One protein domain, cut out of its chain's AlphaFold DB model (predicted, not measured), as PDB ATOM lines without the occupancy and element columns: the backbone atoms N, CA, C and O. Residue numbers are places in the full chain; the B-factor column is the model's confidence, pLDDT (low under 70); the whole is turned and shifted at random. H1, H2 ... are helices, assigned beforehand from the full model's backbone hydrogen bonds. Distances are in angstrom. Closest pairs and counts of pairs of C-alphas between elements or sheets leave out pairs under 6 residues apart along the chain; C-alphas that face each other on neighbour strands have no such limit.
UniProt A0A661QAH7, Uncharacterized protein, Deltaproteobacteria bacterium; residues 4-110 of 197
ATOM      1  N   ILE A   4     -55.889   7.789 -53.143       88.19
ATOM      2  CA  ILE A   4     -54.561   8.325 -53.451       88.19
ATOM      3  C   ILE A   4     -54.649   9.753 -54.010       88.19
ATOM      4  O   ILE A   4     -53.913  10.619 -53.547       88.19
ATOM      5  N   GLU A   5     -55.569  10.024 -54.941       88.25
ATOM      6  CA  GLU A   5     -55.745  11.355 -55.549       88.25
ATOM      7  C   GLU A   5     -56.132  12.392 -54.494       88.25
ATOM      8  O   GLU A   5     -55.513  13.449 -54.393       88.25
ATOM      9  N   ARG A   6     -57.083  12.045 -53.619       89.00
ATOM     10  CA  ARG A   6     -57.533  12.943 -52.549       89.00
ATOM     11  C   ARG A   6     -56.406  13.290 -51.572       89.00
ATOM     12  O   ARG A   6     -56.264  14.439 -51.165       89.00
ATOM     13  N   ARG A   7     -55.569  12.306 -51.227       88.62
ATOM     14  CA  ARG A   7     -54.410  12.513 -50.349       88.62
ATOM     15  C   ARG A   7     -53.342  13.397 -51.000       88.62
ATOM     16  O   ARG A   7     -52.705  14.180 -50.298       88.62
ATOM     17  N   LEU A   8     -53.135  13.279 -52.313       89.88
ATOM     18  CA  LEU A   8     -52.199  14.130 -53.053       89.88
ATOM     19  C   LEU A   8     -52.677  15.585 -53.092       89.88
ATOM     20  O   LEU A   8     -51.895  16.481 -52.777       89.88
ATOM     21  N   GLU A   9     -53.960  15.817 -53.372       92.25
ATOM     22  CA  GLU A   9     -54.543  17.164 -53.349       92.25
ATOM     23  C   GLU A   9     -54.414  17.835 -51.974       92.25
ATOM     24  O   GLU A   9     -54.151  19.036 -51.880       92.25
ATOM     25  N   ASP A  10     -54.596  17.077 -50.891       93.00
ATOM     26  CA  ASP A  10     -54.474  17.611 -49.535       93.00
ATOM     27  C   ASP A  10     -53.019  17.987 -49.203       93.00
ATOM     28  O   ASP A  10     -52.773  19.078 -48.684       93.00
ATOM     29  N   ILE A  11     -52.045  17.161 -49.605       92.94
ATOM     30  CA  ILE A  11     -50.610  17.476 -49.476       92.94
ATOM     31  C   ILE A  11     -50.250  18.740 -50.265       92.94
ATOM     32  O   ILE A  11     -49.513  19.597 -49.771       92.94
ATOM     33  N   GLU A  12     -50.766  18.896 -51.484       92.56
ATOM     34  CA  GLU A  12     -50.519  20.088 -52.300       92.56
ATOM     35  C   GLU A  12     -51.115  21.354 -51.679       92.56
ATOM     36  O   GLU A  12     -50.453  22.397 -51.636       92.56
ATOM     37  N   LYS A  13     -52.332  21.273 -51.129       94.25
ATOM     38  CA  LYS A  13     -52.948  22.390 -50.397       94.25
ATOM     39  C   LYS A  13     -52.108  22.792 -49.189       94.25
ATOM     40  O   LYS A  13     -51.933  23.988 -48.946       94.25
ATOM     41  N   GLU A  14     -51.582  21.833 -48.432       94.44
ATOM     42  CA  GLU A  14     -50.710  22.120 -47.288       94.44
ATOM     43  C   GLU A  14     -49.374  22.734 -47.715       94.44
ATOM     44  O   GLU A  14     -48.944  23.731 -47.132       94.44
ATOM     45  N   ARG A  15     -48.759  22.233 -48.790       93.81
ATOM     46  CA  ARG A  15     -47.544  22.827 -49.372       93.81
ATOM     47  C   ARG A  15     -47.760  24.273 -49.804       93.81
ATOM     48  O   ARG A  15     -46.949  25.134 -49.472       93.81
ATOM     49  N   LYS A  16     -48.881  24.567 -50.464       95.44
ATOM     50  CA  LYS A  16     -49.232  25.933 -50.876       95.44
ATOM     51  C   LYS A  16     -49.433  26.865 -49.678       95.44
ATOM     52  O   LYS A  16     -49.035  28.026 -49.723       95.44
ATOM     53  N   LYS A  17     -50.018  26.371 -48.580       95.38
ATOM     54  CA  LYS A  17     -50.124  27.141 -47.328       95.38
ATOM     55  C   LYS A  17     -48.746  27.466 -46.749       95.38
ATOM     56  O   LYS A  17     -48.528  28.605 -46.340       95.38
ATOM     57  N   LEU A  18     -47.824  26.500 -46.747       94.69
ATOM     58  CA  LEU A  18     -46.447  26.720 -46.295       94.69
ATOM     59  C   LEU A  18     -45.721  27.746 -47.167       94.69
ATOM     60  O   LEU A  18     -45.060  28.633 -46.635       94.69
ATOM     61  N   GLU A  19     -45.890  27.681 -48.485       95.25
ATOM     62  CA  GLU A  19     -45.315  28.656 -49.414       95.25
ATOM     63  C   GLU A  19     -45.805  30.082 -49.120       95.25
ATOM     64  O   GLU A  19     -45.000  31.004 -48.970       95.25
ATOM     65  N   ILE A  20     -47.120  30.259 -48.941       96.56
ATOM     66  CA  ILE A  20     -47.719  31.548 -48.559       96.56
ATOM     67  C   ILE A  20     -47.150  32.035 -47.222       96.56
ATOM     68  O   ILE A  20     -46.859  33.221 -47.065       96.56
ATOM     69  N   GLN A  21     -46.969  31.132 -46.258       95.94
ATOM     70  CA  GLN A  21     -46.423  31.471 -44.948       95.94
ATOM     71  C   GLN A  21     -44.955  31.916 -45.029       95.94
ATOM     72  O   GLN A  21     -44.598  32.925 -44.418       95.94
ATOM     73  N   ILE A  22     -44.118  31.218 -45.802       95.25
ATOM     74  CA  ILE A  22     -42.714  31.595 -46.033       95.25
ATOM     75  C   ILE A  22     -42.645  32.954 -46.744       95.25
ATOM     76  O   ILE A  22     -41.895  33.839 -46.324       95.25
ATOM     77  N   ALA A  23     -43.478  33.174 -47.763       95.62
ATOM     78  CA  ALA A  23     -43.558  34.455 -48.459       95.62
ATOM     79  C   ALA A  23     -43.992  35.601 -47.526       95.62
ATOM     80  O   ALA A  23     -43.436  36.700 -47.590       95.62
ATOM     81  N   ALA A  24     -44.941  35.349 -46.621       96.69
ATOM     82  CA  ALA A  24     -45.365  36.324 -45.621       96.69
ATOM     83  C   ALA A  24     -44.230  36.683 -44.647       96.69
ATOM     84  O   ALA A  24     -44.022  37.862 -44.368       96.69
ATOM     85  N   LEU A  25     -43.457  35.698 -44.174       96.19
ATOM     86  CA  LEU A  25     -42.279  35.943 -43.330       96.19
ATOM     87  C   LEU A  25     -41.193  36.739 -44.070       96.19
ATOM     88  O   LEU A  25     -40.568  37.630 -43.492       96.19
ATOM     89  N   SER A  26     -41.004  36.471 -45.364       95.75
ATOM     90  CA  SER A  26     -40.079  37.236 -46.204       95.75
ATOM     91  C   SER A  26     -40.471  38.711 -46.298       95.75
ATOM     92  O   SER A  26     -39.613  39.571 -46.100       95.75
ATOM     93  N   ARG A  27     -41.763  39.012 -46.502       96.50
ATOM     94  CA  ARG A  27     -42.283  40.394 -46.499       96.50
ATOM     95  C   ARG A  27     -42.155  41.058 -45.131       96.50
ATOM     96  O   ARG A  27     -41.728  42.203 -45.052       96.50
ATOM     97  N   GLN A  28     -42.449  40.333 -44.051       95.31
ATOM     98  CA  GLN A  28     -42.260  40.839 -42.684       95.31
ATOM     99  C   GLN A  28     -40.802  41.221 -42.410       95.31
ATOM    100  O   GLN A  28     -40.550  42.176 -41.679       95.31
ATOM    101  N   THR A  29     -39.846  40.507 -43.012       94.81
ATOM    102  CA  THR A  29     -38.417  40.836 -42.910       94.81
ATOM    103  C   THR A  29     -38.109  42.174 -43.585       94.81
ATOM    104  O   THR A  29     -37.409  42.997 -43.000       94.81
ATOM    105  N   ASP A  30     -38.688  42.438 -44.761       94.56
ATOM    106  CA  ASP A  30     -38.521  43.718 -45.469       94.56
ATOM    107  C   ASP A  30     -39.189  44.881 -44.722       94.56
ATOM    108  O   ASP A  30     -38.608  45.954 -44.560       94.56
ATOM    109  N   GLU A  31     -40.395  44.663 -44.197       94.69
ATOM    110  CA  GLU A  31     -41.082  45.648 -43.358       94.69
ATOM    111  C   GLU A  31     -40.286  45.967 -42.088       94.69
ATOM    112  O   GLU A  31     -40.284  47.106 -41.617       94.69
ATOM    113  N   MET A  32     -39.616  44.965 -41.516       93.88
ATOM    114  CA  MET A  32     -38.773  45.157 -40.343       93.88
ATOM    115  C   MET A  32     -37.540  46.001 -40.672       93.88
ATOM    116  O   MET A  32     -37.213  46.896 -39.894       93.88
ATOM    117  N   ASP A  33     -36.914  45.791 -41.833       93.62
ATOM    118  CA  ASP A  33     -35.815  46.639 -42.311       93.62
ATOM    119  C   ASP A  33     -36.251  48.109 -42.415       93.62
ATOM    120  O   ASP A  33     -35.585  49.004 -41.890       93.62
ATOM    121  N   ALA A  34     -37.430  48.361 -42.991       93.31
ATOM    122  CA  ALA A  34     -37.992  49.708 -43.081       93.31
ATOM    123  C   ALA A  34     -38.245  50.331 -41.696       93.31
ATOM    124  O   ALA A  34     -37.893  51.491 -41.464       93.31
ATOM    125  N   LYS A  35     -38.801  49.563 -40.747       93.88
ATOM    126  CA  LYS A  35     -39.034  50.021 -39.362       93.88
ATOM    127  C   LYS A  35     -37.733  50.340 -38.635       93.88
ATOM    128  O   LYS A  35     -37.670  51.329 -37.913       93.88
ATOM    129  N   ILE A  36     -36.695  49.533 -38.837       92.50
ATOM    130  CA  ILE A  36     -35.365  49.750 -38.261       92.50
ATOM    131  C   ILE A  36     -34.751  51.038 -38.789       92.50
ATOM    132  O   ILE A  36     -34.304  51.867 -37.999       92.50
ATOM    133  N   ARG A  37     -34.790  51.251 -40.104       91.81
ATOM    134  CA  ARG A  37     -34.313  52.498 -40.712       91.81
ATOM    135  C   ARG A  37     -35.070  53.711 -40.179       91.81
ATOM    136  O   ARG A  37     -34.435  54.689 -39.798       91.81
ATOM    137  N   ALA A  38     -36.400  53.634 -40.102       91.69
ATOM    138  CA  ALA A  38     -37.230  54.711 -39.564       91.69
ATOM    139  C   ALA A  38     -36.909  55.004 -38.088       91.69
ATOM    140  O   ALA A  38     -36.730  56.162 -37.716       91.69
ATOM    141  N   TYR A  39     -36.757  53.962 -37.264       92.94
ATOM    142  CA  TYR A  39     -36.363  54.092 -35.860       92.94
ATOM    143  C   TYR A  39     -34.987  54.734 -35.694       92.94
ATOM    144  O   TYR A  39     -34.811  55.620 -34.864       92.94
ATOM    145  N   LEU A  40     -34.003  54.314 -36.488       88.94
ATOM    146  CA  LEU A  40     -32.658  54.878 -36.422       88.94
ATOM    147  C   LEU A  40     -32.596  56.323 -36.932       88.94
ATOM    148  O   LEU A  40     -31.771  57.084 -36.433       88.94
ATOM    149  N   ALA A  41     -33.465  56.703 -37.872       89.31
ATOM    150  CA  ALA A  41     -33.588  58.078 -38.348       89.31
ATOM    151  C   ALA A  41     -34.236  59.004 -37.303       89.31
ATOM    152  O   ALA A  41     -33.766  60.119 -37.101       89.31
ATOM    153  N   ASP A  42     -35.289  58.539 -36.622       88.75
ATOM    154  CA  ASP A  42     -35.969  59.288 -35.562       88.75
ATOM    155  C   ASP A  42     -36.453  58.345 -34.451       88.75
ATOM    156  O   ASP A  42     -37.535  57.751 -34.527       88.75
ATOM    157  N   ARG A  43     -35.637  58.237 -33.395       86.88
ATOM    158  CA  ARG A  43     -35.894  57.378 -32.227       86.88
ATOM    159  C   ARG A  43     -37.005  57.904 -31.319       86.88
ATOM    160  O   ARG A  43     -37.517  57.147 -30.503       86.88
ATOM    161  N   SER A  44     -37.337  59.192 -31.413       85.94
ATOM    162  CA  SER A  44     -38.320  59.832 -30.531       85.94
ATOM    163  C   SER A  44     -39.751  59.603 -31.011       85.94
ATOM    164  O   SER A  44     -40.668  59.439 -30.208       85.94
ATOM    165  N   ARG A  45     -39.929  59.551 -32.334       89.31
ATOM    166  CA  ARG A  45     -41.233  59.406 -32.981       89.31
ATOM    167  C   ARG A  45     -41.583  57.964 -33.323       89.31
ATOM    168  O   ARG A  45     -42.763  57.631 -33.418       89.31
ATOM    169  N   ASN A  46     -40.578  57.116 -33.529       87.75
ATOM    170  CA  ASN A  46     -40.782  55.733 -33.938       87.75
ATOM    171  C   ASN A  46     -40.529  54.773 -32.768       87.75
ATOM    172  O   ASN A  46     -39.532  54.917 -32.062       87.75
ATOM    173  N   PRO A  47     -41.391  53.764 -32.558       87.75
ATOM    174  CA  PRO A  47     -41.184  52.769 -31.514       87.75
ATOM    175  C   PRO A  47     -40.027  51.822 -31.859       87.75
ATOM    176  O   PRO A  47     -39.771  51.530 -33.029       87.75
ATOM    177  N   HIS A  48     -39.373  51.278 -30.828       85.81
ATOM    178  CA  HIS A  48     -38.291  50.312 -31.010       85.81
ATOM    179  C   HIS A  48     -38.793  49.044 -31.733       85.81
ATOM    180  O   HIS A  48     -39.700  48.363 -31.235       85.81
ATOM    181  N   PRO A  49     -38.190  48.653 -32.868       87.38
ATOM    182  CA  PRO A  49     -38.600  47.468 -33.612       87.38
ATOM    183  C   PRO A  49     -38.148  46.188 -32.894       87.38
ATOM    184  O   PRO A  49     -36.954  45.947 -32.694       87.38
ATOM    185  N   ARG A  50     -39.107  45.338 -32.507       88.19
ATOM    186  CA  ARG A  50     -38.872  44.018 -31.885       88.19
ATOM    187  C   ARG A  50     -38.499  42.960 -32.933       88.19
ATOM    188  O   ARG A  50     -39.214  41.992 -33.158       88.19
ATOM    189  N   HIS A  51     -37.391  43.186 -33.628       88.81
ATOM    190  CA  HIS A  51     -36.953  42.355 -34.751       88.81
ATOM    191  C   HIS A  51     -36.425  40.973 -34.329       88.81
ATOM    192  O   HIS A  51     -36.502  40.035 -35.119       88.81
ATOM    193  N   PHE A  52     -35.966  40.817 -33.081       89.38
ATOM    194  CA  PHE A  52     -35.514  39.530 -32.536       89.38
ATOM    195  C   PHE A  52     -36.603  38.452 -32.559       89.38
ATOM    196  O   PHE A  52     -36.313  37.321 -32.933       89.38
ATOM    197  N   ASP A  53     -37.860  38.807 -32.276       90.62
ATOM    198  CA  ASP A  53     -38.981  37.856 -32.298       90.62
ATOM    199  C   ASP A  53     -39.208  37.278 -33.706       90.62
ATOM    200  O   ASP A  53     -39.519  36.096 -33.871       90.62
ATOM    201  N   LEU A  54     -39.031  38.109 -34.744       92.62
ATOM    202  CA  LEU A  54     -39.140  37.680 -36.138       92.62
ATOM    203  C   LEU A  54     -37.970  36.774 -36.536       92.62
ATOM    204  O   LEU A  54     -38.199  35.750 -37.178       92.62
ATOM    205  N   ILE A  55     -36.745  37.131 -36.136       92.88
ATOM    206  CA  ILE A  55     -35.552  36.307 -36.377       92.88
ATOM    207  C   ILE A  55     -35.759  34.920 -35.769       92.88
ATOM    208  O   ILE A  55     -35.657  33.918 -36.474       92.88
ATOM    209  N   ASP A  56     -36.139  34.865 -34.493       93.62
ATOM    210  CA  ASP A  56     -36.400  33.621 -33.774       93.62
ATOM    211  C   ASP A  56     -37.474  32.777 -34.460       93.62
ATOM    212  O   ASP A  56     -37.321  31.563 -34.618       93.62
ATOM    213  N   LYS A  57     -38.557  33.422 -34.903       94.31
ATOM    214  CA  LYS A  57     -39.651  32.757 -35.610       94.31
ATOM    215  C   LYS A  57     -39.192  32.136 -36.929       94.31
ATOM    216  O   LYS A  57     -39.594  31.014 -37.221       94.31
ATOM    217  N   VAL A  58     -38.367  32.835 -37.710       93.88
ATOM    218  CA  VAL A  58     -37.839  32.326 -38.988       93.88
ATOM    219  C   VAL A  58     -36.822  31.206 -38.761       93.88
ATOM    220  O   VAL A  58     -36.894  30.176 -39.425       93.88
ATOM    221  N   GLN A  59     -35.915  31.359 -37.794       93.00
ATOM    222  CA  GLN A  59     -34.878  30.362 -37.495       93.00
ATOM    223  C   GLN A  59     -35.459  29.056 -36.934       93.00
ATOM    224  O   GLN A  59     -34.966  27.968 -37.225       93.00
ATOM    225  N   LYS A  60     -36.544  29.140 -36.155       94.56
ATOM    226  CA  LYS A  60     -37.246  27.966 -35.610       94.56
ATOM    227  C   LYS A  60     -38.224  27.334 -36.603       94.56
ATOM    228  O   LYS A  60     -38.734  26.246 -36.326       94.56
ATOM    229  N   PHE A  61     -38.511  27.985 -37.731       93.88
ATOM    230  CA  PHE A  61     -39.457  27.470 -38.714       93.88
ATOM    231  C   PHE A  61     -38.896  26.217 -39.392       93.88
ATOM    232  O   PHE A  61     -37.799  26.236 -39.947       93.88
ATOM    233  N   LYS A  62     -39.655  25.120 -39.350       93.69
ATOM    234  CA  LYS A  62     -39.291  23.842 -39.973       93.69
ATOM    235  C   LYS A  62     -40.437  23.345 -40.837       93.69
ATOM    236  O   LYS A  62     -41.593  23.384 -40.418       93.69
ATOM    237  N   ILE A  63     -40.104  22.843 -42.020       92.06
ATOM    238  CA  ILE A  63     -41.076  22.198 -42.903       92.06
ATOM    239  C   ILE A  63     -41.322  20.773 -42.385       92.06
ATOM    240  O   ILE A  63     -40.356  20.035 -42.169       92.06
ATOM    241  N   PRO A  64     -42.581  20.353 -42.172       92.06
ATOM    242  CA  PRO A  64     -42.889  18.974 -41.808       92.06
ATOM    243  C   PRO A  64     -42.379  17.997 -42.874       92.06
ATOM    244  O   PRO A  64     -42.620  18.202 -44.063       92.06
ATOM    245  N   GLY A  65     -41.725  16.905 -42.466       89.44
ATOM    246  CA  GLY A  65     -41.077  15.967 -43.397       89.44
ATOM    247  C   GLY A  65     -42.017  15.357 -44.448       89.44
ATOM    248  O   GLY A  65     -41.605  15.132 -45.579       89.44
ATOM    249  N   GLY A  66     -43.301  15.167 -44.121       89.50
ATOM    250  CA  GLY A  66     -44.311  14.685 -45.077       89.50
ATOM    251  C   GLY A  66     -44.707  15.700 -46.158       89.50
ATOM    252  O   GLY A  66     -45.285  15.322 -47.173       89.50
ATOM    253  N   LEU A  67     -44.386  16.980 -45.957       90.06
ATOM    254  CA  LEU A  67     -44.678  18.083 -46.876       90.06
ATOM    255  C   LEU A  67     -43.423  18.630 -47.552       90.06
ATOM    256  O   LEU A  67     -43.542  19.398 -48.510       90.06
ATOM    257  N   ALA A  68     -42.244  18.214 -47.084       89.94
ATOM    258  CA  ALA A  68     -40.959  18.623 -47.612       89.94
ATOM    259  C   ALA A  68     -40.892  18.417 -49.133       89.94
ATOM    260  O   ALA A  68     -41.353  17.419 -49.697       89.94
ATOM    261  N   ASN A  69     -40.372  19.435 -49.802       93.31
ATOM    262  CA  ASN A  69     -40.076  19.460 -51.222       93.31
ATOM    263  C   ASN A  69     -38.878  20.397 -51.385       93.31
ATOM    264  O   ASN A  69     -38.851  21.451 -50.748       93.31
ATOM    265  N   LYS A  70     -37.942  20.052 -52.272       93.94
ATOM    266  CA  LYS A  70     -36.756  20.854 -52.600       93.94
ATOM    267  C   LYS A  70     -37.079  22.331 -52.843       93.94
ATOM    268  O   LYS A  70     -36.309  23.198 -52.452       93.94
ATOM    269  N   SER A  71     -38.222  22.623 -53.468       94.06
ATOM    270  CA  SER A  71     -38.666  24.005 -53.693       94.06
ATOM    271  C   SER A  71     -38.961  24.750 -52.382       94.06
ATOM    272  O   SER A  71     -38.453  25.851 -52.188       94.06
ATOM    273  N   LEU A  72     -39.723  24.146 -51.462       94.19
ATOM    274  CA  LEU A  72     -40.037  24.757 -50.165       94.19
ATOM    275  C   LEU A  72     -38.792  24.880 -49.285       94.19
ATOM    276  O   LEU A  72     -38.612  25.893 -48.618       94.19
ATOM    277  N   GLU A  73     -37.929  23.866 -49.305       94.38
ATOM    278  CA  GLU A  73     -36.650  23.885 -48.590       94.38
ATOM    279  C   GLU A  73     -35.751  25.015 -49.099       94.38
ATOM    280  O   GLU A  73     -35.228  25.777 -48.294       94.38
ATOM    281  N   GLY A  74     -35.654  25.196 -50.420       96.50
ATOM    282  CA  GLY A  74     -34.907  26.304 -51.015       96.50
ATOM    283  C   GLY A  74     -35.481  27.679 -50.660       96.50
ATOM    284  O   GLY A  74     -34.723  28.608 -50.388       96.50
ATOM    285  N   LEU A  75     -36.811  27.820 -50.608       95.81
ATOM    286  CA  LEU A  75     -37.455  29.062 -50.163       95.81
ATOM    287  C   LEU A  75     -37.166  29.361 -48.687       95.81
ATOM    288  O   LEU A  75     -36.904  30.511 -48.335       95.81
ATOM    289  N   LEU A  76     -37.209  28.339 -47.831       96.12
ATOM    290  CA  LEU A  76     -36.896  28.486 -46.413       96.12
ATOM    291  C   LEU A  76     -35.420  28.838 -46.196       96.12
ATOM    292  O   LEU A  76     -35.139  29.773 -45.452       96.12
ATOM    293  N   ASP A  77     -34.497  28.150 -46.866       96.62
ATOM    294  CA  ASP A  77     -33.060  28.427 -46.773       96.62
ATOM    295  C   ASP A  77     -32.746  29.850 -47.261       96.62
ATOM    296  O   ASP A  77     -32.106  30.636 -46.564       96.62
ATOM    297  N   SER A  78     -33.312  30.256 -48.406       96.94
ATOM    298  CA  SER A  78     -33.191  31.630 -48.912       96.94
ATOM    299  C   SER A  78     -33.691  32.669 -47.901       96.94
ATOM    300  O   SER A  78     -33.034  33.692 -47.681       96.94
ATOM    301  N   LEU A  79     -34.820  32.402 -47.239       96.69
ATOM    302  CA  LEU A  79     -35.349  33.265 -46.186       96.69
ATOM    303  C   LEU A  79     -34.424  33.309 -44.958       96.69
ATOM    304  O   LEU A  79     -34.189  34.388 -44.414       96.69
ATOM    305  N   GLN A  80     -33.883  32.171 -44.524       95.94
ATOM    306  CA  GLN A  80     -32.951  32.103 -43.395       95.94
ATOM    307  C   GLN A  80     -31.670  32.895 -43.678       95.94
ATOM    308  O   GLN A  80     -31.246  33.687 -42.832       95.94
ATOM    309  N   TRP A  81     -31.115  32.779 -44.887       96.81
ATOM    310  CA  TRP A  81     -29.989  33.602 -45.333       96.81
ATOM    311  C   TRP A  81     -30.334  35.086 -45.363       96.81
ATOM    312  O   TRP A  81     -29.567  35.904 -44.853       96.81
ATOM    313  N   LYS A  82     -31.499  35.449 -45.911       95.56
ATOM    314  CA  LYS A  82     -31.971  36.838 -45.931       95.56
ATOM    315  C   LYS A  82     -32.016  37.422 -44.521       95.56
ATOM    316  O   LYS A  82     -31.486  38.507 -44.301       95.56
ATOM    317  N   VAL A  83     -32.593  36.696 -43.564       96.00
ATOM    318  CA  VAL A  83     -32.664  37.123 -42.160       96.00
ATOM    319  C   VAL A  83     -31.275  37.229 -41.532       96.00
ATOM    320  O   VAL A  83     -31.007  38.207 -40.841       96.00
ATOM    321  N   TYR A  84     -30.375  36.282 -41.803       95.38
ATOM    322  CA  TYR A  84     -28.998  36.330 -41.310       95.38
ATOM    323  C   TYR A  84     -28.253  37.591 -41.783       95.38
ATOM    324  O   TYR A  84     -27.661  38.315 -40.977       95.38
ATOM    325  N   TYR A  85     -28.322  37.905 -43.080       95.50
ATOM    326  CA  TYR A  85     -27.694  39.111 -43.622       95.50
ATOM    327  C   TYR A  85     -28.375  40.391 -43.135       95.50
ATOM    328  O   TYR A  85     -27.681  41.352 -42.796       95.50
ATOM    329  N   ALA A  86     -29.706  40.397 -43.045       93.25
ATOM    330  CA  ALA A  86     -30.460  41.525 -42.515       93.25
ATOM    331  C   ALA A  86     -30.072  41.813 -41.058       93.25
ATOM    332  O   ALA A  86     -29.740  42.947 -40.733       93.25
ATOM    333  N   GLN A  87     -29.990  40.789 -40.205       94.25
ATOM    334  CA  GLN A  87     -29.552  40.925 -38.815       94.25
ATOM    335  C   GLN A  87     -28.170  41.579 -38.711       94.25
ATOM    336  O   GLN A  87     -27.981  42.507 -37.922       94.25
ATOM    337  N   ARG A  88     -27.207  41.131 -39.523       94.69
ATOM    338  CA  ARG A  88     -25.861  41.714 -39.544       94.69
ATOM    339  C   ARG A  88     -25.877  43.170 -40.018       94.69
ATOM    340  O   ARG A  88     -25.214  44.013 -39.414       94.69
ATOM    341  N   ALA A  89     -26.642  43.472 -41.065       93.31
ATOM    342  CA  ALA A  89     -26.796  44.833 -41.573       93.31
ATOM    343  C   ALA A  89     -27.428  45.755 -40.520       93.31
ATOM    344  O   ALA A  89     -26.922  46.847 -40.274       93.31
ATOM    345  N   TRP A  90     -28.476  45.297 -39.834       92.81
ATOM    346  CA  TRP A  90     -29.127  46.042 -38.758       92.81
ATOM    347  C   TRP A  90     -28.155  46.342 -37.621       92.81
ATOM    348  O   TRP A  90     -28.028  47.497 -37.222       92.81
ATOM    349  N   GLN A  91     -27.399  45.350 -37.148       92.44
ATOM    350  CA  GLN A  91     -26.377  45.566 -36.117       92.44
ATOM    351  C   GLN A  91     -25.364  46.640 -36.526       92.44
ATOM    352  O   GLN A  91     -25.063  47.538 -35.738       92.44
ATOM    353  N   GLN A  92     -24.883  46.594 -37.769       93.56
ATOM    354  CA  GLN A  92     -23.965  47.601 -38.291       93.56
ATOM    355  C   GLN A  92     -24.612  48.992 -38.357       93.56
ATOM    356  O   GLN A  92     -23.988  49.982 -37.979       93.56
ATOM    357  N   MET A  93     -25.874  49.090 -38.786       90.69
ATOM    358  CA  MET A  93     -26.611  50.356 -38.795       90.69
ATOM    359  C   MET A  93     -26.755  50.950 -37.390       90.69
ATOM    360  O   MET A  93     -26.595  52.159 -37.225       90.69
ATOM    361  N   TRP A  94     -27.006  50.117 -36.377       90.31
ATOM    362  CA  TRP A  94     -27.047  50.554 -34.980       90.31
ATOM    363  C   TRP A  94     -25.705  51.113 -34.519       90.31
ATOM    364  O   TRP A  94     -25.659  52.221 -33.985       90.31
ATOM    365  N   GLN A  95     -24.615  50.386 -34.776       92.38
ATOM    366  CA  GLN A  95     -23.263  50.823 -34.421       92.38
ATOM    367  C   GLN A  95     -22.900  52.147 -35.101       92.38
ATOM    368  O   GLN A  95     -22.376  53.051 -34.451       92.38
ATOM    369  N   ASN A  96     -23.238  52.298 -36.384       91.19
ATOM    370  CA  ASN A  96     -23.012  53.534 -37.130       91.19
ATOM    371  C   ASN A  96     -23.834  54.699 -36.563       91.19
ATOM    372  O   ASN A  96     -23.308  55.799 -36.399       91.19
ATOM    373  N   ALA A  97     -25.107  54.468 -36.229       88.31
ATOM    374  CA  ALA A  97     -25.965  55.486 -35.628       88.31
ATOM    375  C   ALA A  97     -25.462  55.911 -34.236       88.31
ATOM    376  O   ALA A  97     -25.463  57.097 -33.913       88.31
ATOM    377  N   GLU A  98     -24.989  54.969 -33.417       87.69
ATOM    378  CA  GLU A  98     -24.362  55.277 -32.127       87.69
ATOM    379  C   GLU A  98     -23.047  56.041 -32.282       87.69
ATOM    380  O   GLU A  98     -22.799  56.996 -31.544       87.69
ATOM    381  N   ALA A  99     -22.206  55.660 -33.245       89.56
ATOM    382  CA  ALA A  99     -20.968  56.371 -33.541       89.56
ATOM    383  C   ALA A  99     -21.244  57.814 -33.989       89.56
ATOM    384  O   ALA A  99     -20.593  58.736 -33.500       89.56
ATOM    385  N   ALA A 100     -22.253  58.024 -34.840       87.00
ATOM    386  CA  ALA A 100     -22.681  59.353 -35.272       87.00
ATOM    387  C   ALA A 100     -23.201  60.206 -34.102       87.00
ATOM    388  O   ALA A 100     -22.841  61.376 -33.998       87.00
ATOM    389  N   GLN A 101     -23.984  59.623 -33.186       83.25
ATOM    390  CA  GLN A 101     -24.439  60.314 -31.971       83.25
ATOM    391  C   GLN A 101     -23.287  60.679 -31.029       83.25
ATOM    392  O   GLN A 101     -23.296  61.747 -30.418       83.25
ATOM    393  N   ARG A 102     -22.282  59.807 -30.894       83.81
ATOM    394  CA  ARG A 102     -21.081  60.123 -30.109       83.81
ATOM    395  C   ARG A 102     -20.294  61.259 -30.752       83.81
ATOM    396  O   ARG A 102     -19.903  62.180 -30.048       83.81
ATOM    397  N   ALA A 103     -20.110  61.215 -32.071       83.44
ATOM    398  CA  ALA A 103     -19.398  62.252 -32.804       83.44
ATOM    399  C   ALA A 103     -20.096  63.614 -32.695       83.44
ATOM    400  O   ALA A 103     -19.426  64.591 -32.383       83.44
ATOM    401  N   SER A 104     -21.422  63.678 -32.875       78.06
ATOM    402  CA  SER A 104     -22.180  64.934 -32.772       78.06
ATOM    403  C   SER A 104     -22.151  65.540 -31.369       78.06
ATOM    404  O   SER A 104     -22.113  66.762 -31.229       78.06
ATOM    405  N   LYS A 105     -22.113  64.704 -30.323       72.31
ATOM    406  CA  LYS A 105     -21.914  65.167 -28.947       72.31
ATOM    407  C   LYS A 105     -20.532  65.806 -28.768       72.31
ATOM    408  O   LYS A 105     -20.442  66.896 -28.216       72.31
ATOM    409  N   THR A 106     -19.480  65.189 -29.308       66.62
ATOM    410  CA  THR A 106     -18.117  65.740 -29.247       66.62
ATOM    411  C   THR A 106     -17.993  67.075 -29.995       66.62
ATOM    412  O   THR A 106     -17.391  68.010 -29.471       66.62
ATOM    413  N   THR A 107     -18.588  67.223 -31.186       59.97
ATOM    414  CA  THR A 107     -18.531  68.492 -31.942       59.97
ATOM    415  C   THR A 107     -19.343  69.617 -31.305       59.97
ATOM    416  O   THR A 107     -18.923  70.771 -31.383       59.97
ATOM    417  N   ALA A 108     -20.463  69.308 -30.643       56.50
ATOM    418  CA  ALA A 108     -21.245  70.293 -29.892       56.50
ATOM    419  C   ALA A 108     -20.495  70.808 -28.649       56.50
ATOM    420  O   ALA A 108     -20.594  71.990 -28.322       56.50
ATOM    421  N   ASP A 109     -19.686  69.957 -28.008       52.72
ATOM    422  CA  ASP A 109     -18.794  70.374 -26.920       52.72
ATOM    423  C   ASP A 109     -17.593  71.192 -27.438       52.72
ATOM    424  O   ASP A 109     -17.105  72.074 -26.738       52.72
ATOM    425  N   THR A 110     -17.154  70.986 -28.689       52.97
ATOM    426  CA  THR A 110     -16.033  71.753 -29.278       52.97
ATOM    427  C   THR A 110     -16.461  73.122 -29.825       52.97
ATOM    428  O   THR A 110     -15.707  74.082 -29.728       52.97
TER     429      THR A 110
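AT A GLANCE: This is residues 4 to 110 of the 197 residues of an uncharacterized protein of Deltaproteobacteria bacterium (UniProt A0A661QAH7). Two long helices, H3 and H1, lie side by side and run the same way, shifted along each other so that residues 99 to 110 of H3 stick out at one end and residues 4 to 10 of H1 at the other. The short helix H2 packs on both of them and runs back the opposite way between them in the chain. The printed part has 107 residues with three named helices, H1, H2 and H3 in that order, and no named strand: the class is all helix. It is only just extended, close to loose, with a radius of gyration of the C-alphas of 19.6 A, and spans 78 by 23 by 15 A, a length to which the two free ends add.

IN THESE COORDINATES: Find C-alpha 70 at (-36.756, 20.854, -52.600); from there H3, residues 70 to 110, runs 59.7 A to C-alpha 110 at (-16.033, 71.753, -29.278). Go back to C-alpha 4 at (-54.561, 8.325, -53.451), where H1, residues 4 to 41, begins its 56.1 A. Between them look for H2, residues 51 to 59, 12.5 A long.

HOW THE PARTS SIT: Look first at the C-alphas of Ser 26 and Leu 79, 6.2 A apart, the closest of H1 and H3. These helices touch at a shallow tilt of 8 degrees. H2 and H3 form a helical hairpin at a shallow tilt of 22 degrees; the closest C-alphas, of Gln 59 and Gln 80, are 6.4 A apart, and H3 touches H2 with residues 79 to 87 alone. H1 and H2 form another helical hairpin, at a shallow tilt of 27 degrees; the C-alphas of Met 32 and His 51 are closest at 6.5 A, and H1 touches H2 with residues 25 to 32 alone. In H1, H2 and H3 every O i to N i+4 pair is within hydrogen-bond range.

THE WHOLE: The C-alphas of Ile 4 and Thr 110, the two farthest apart, are 78.1 A apart. Without the stretches that stand free, the body spans 48 by 21 by 15 A. Both links are short, and the printed part has no cut. In the B-factor column the mean pLDDT of the printed part is 90.4; look at residues 106 to 110 for values under 70.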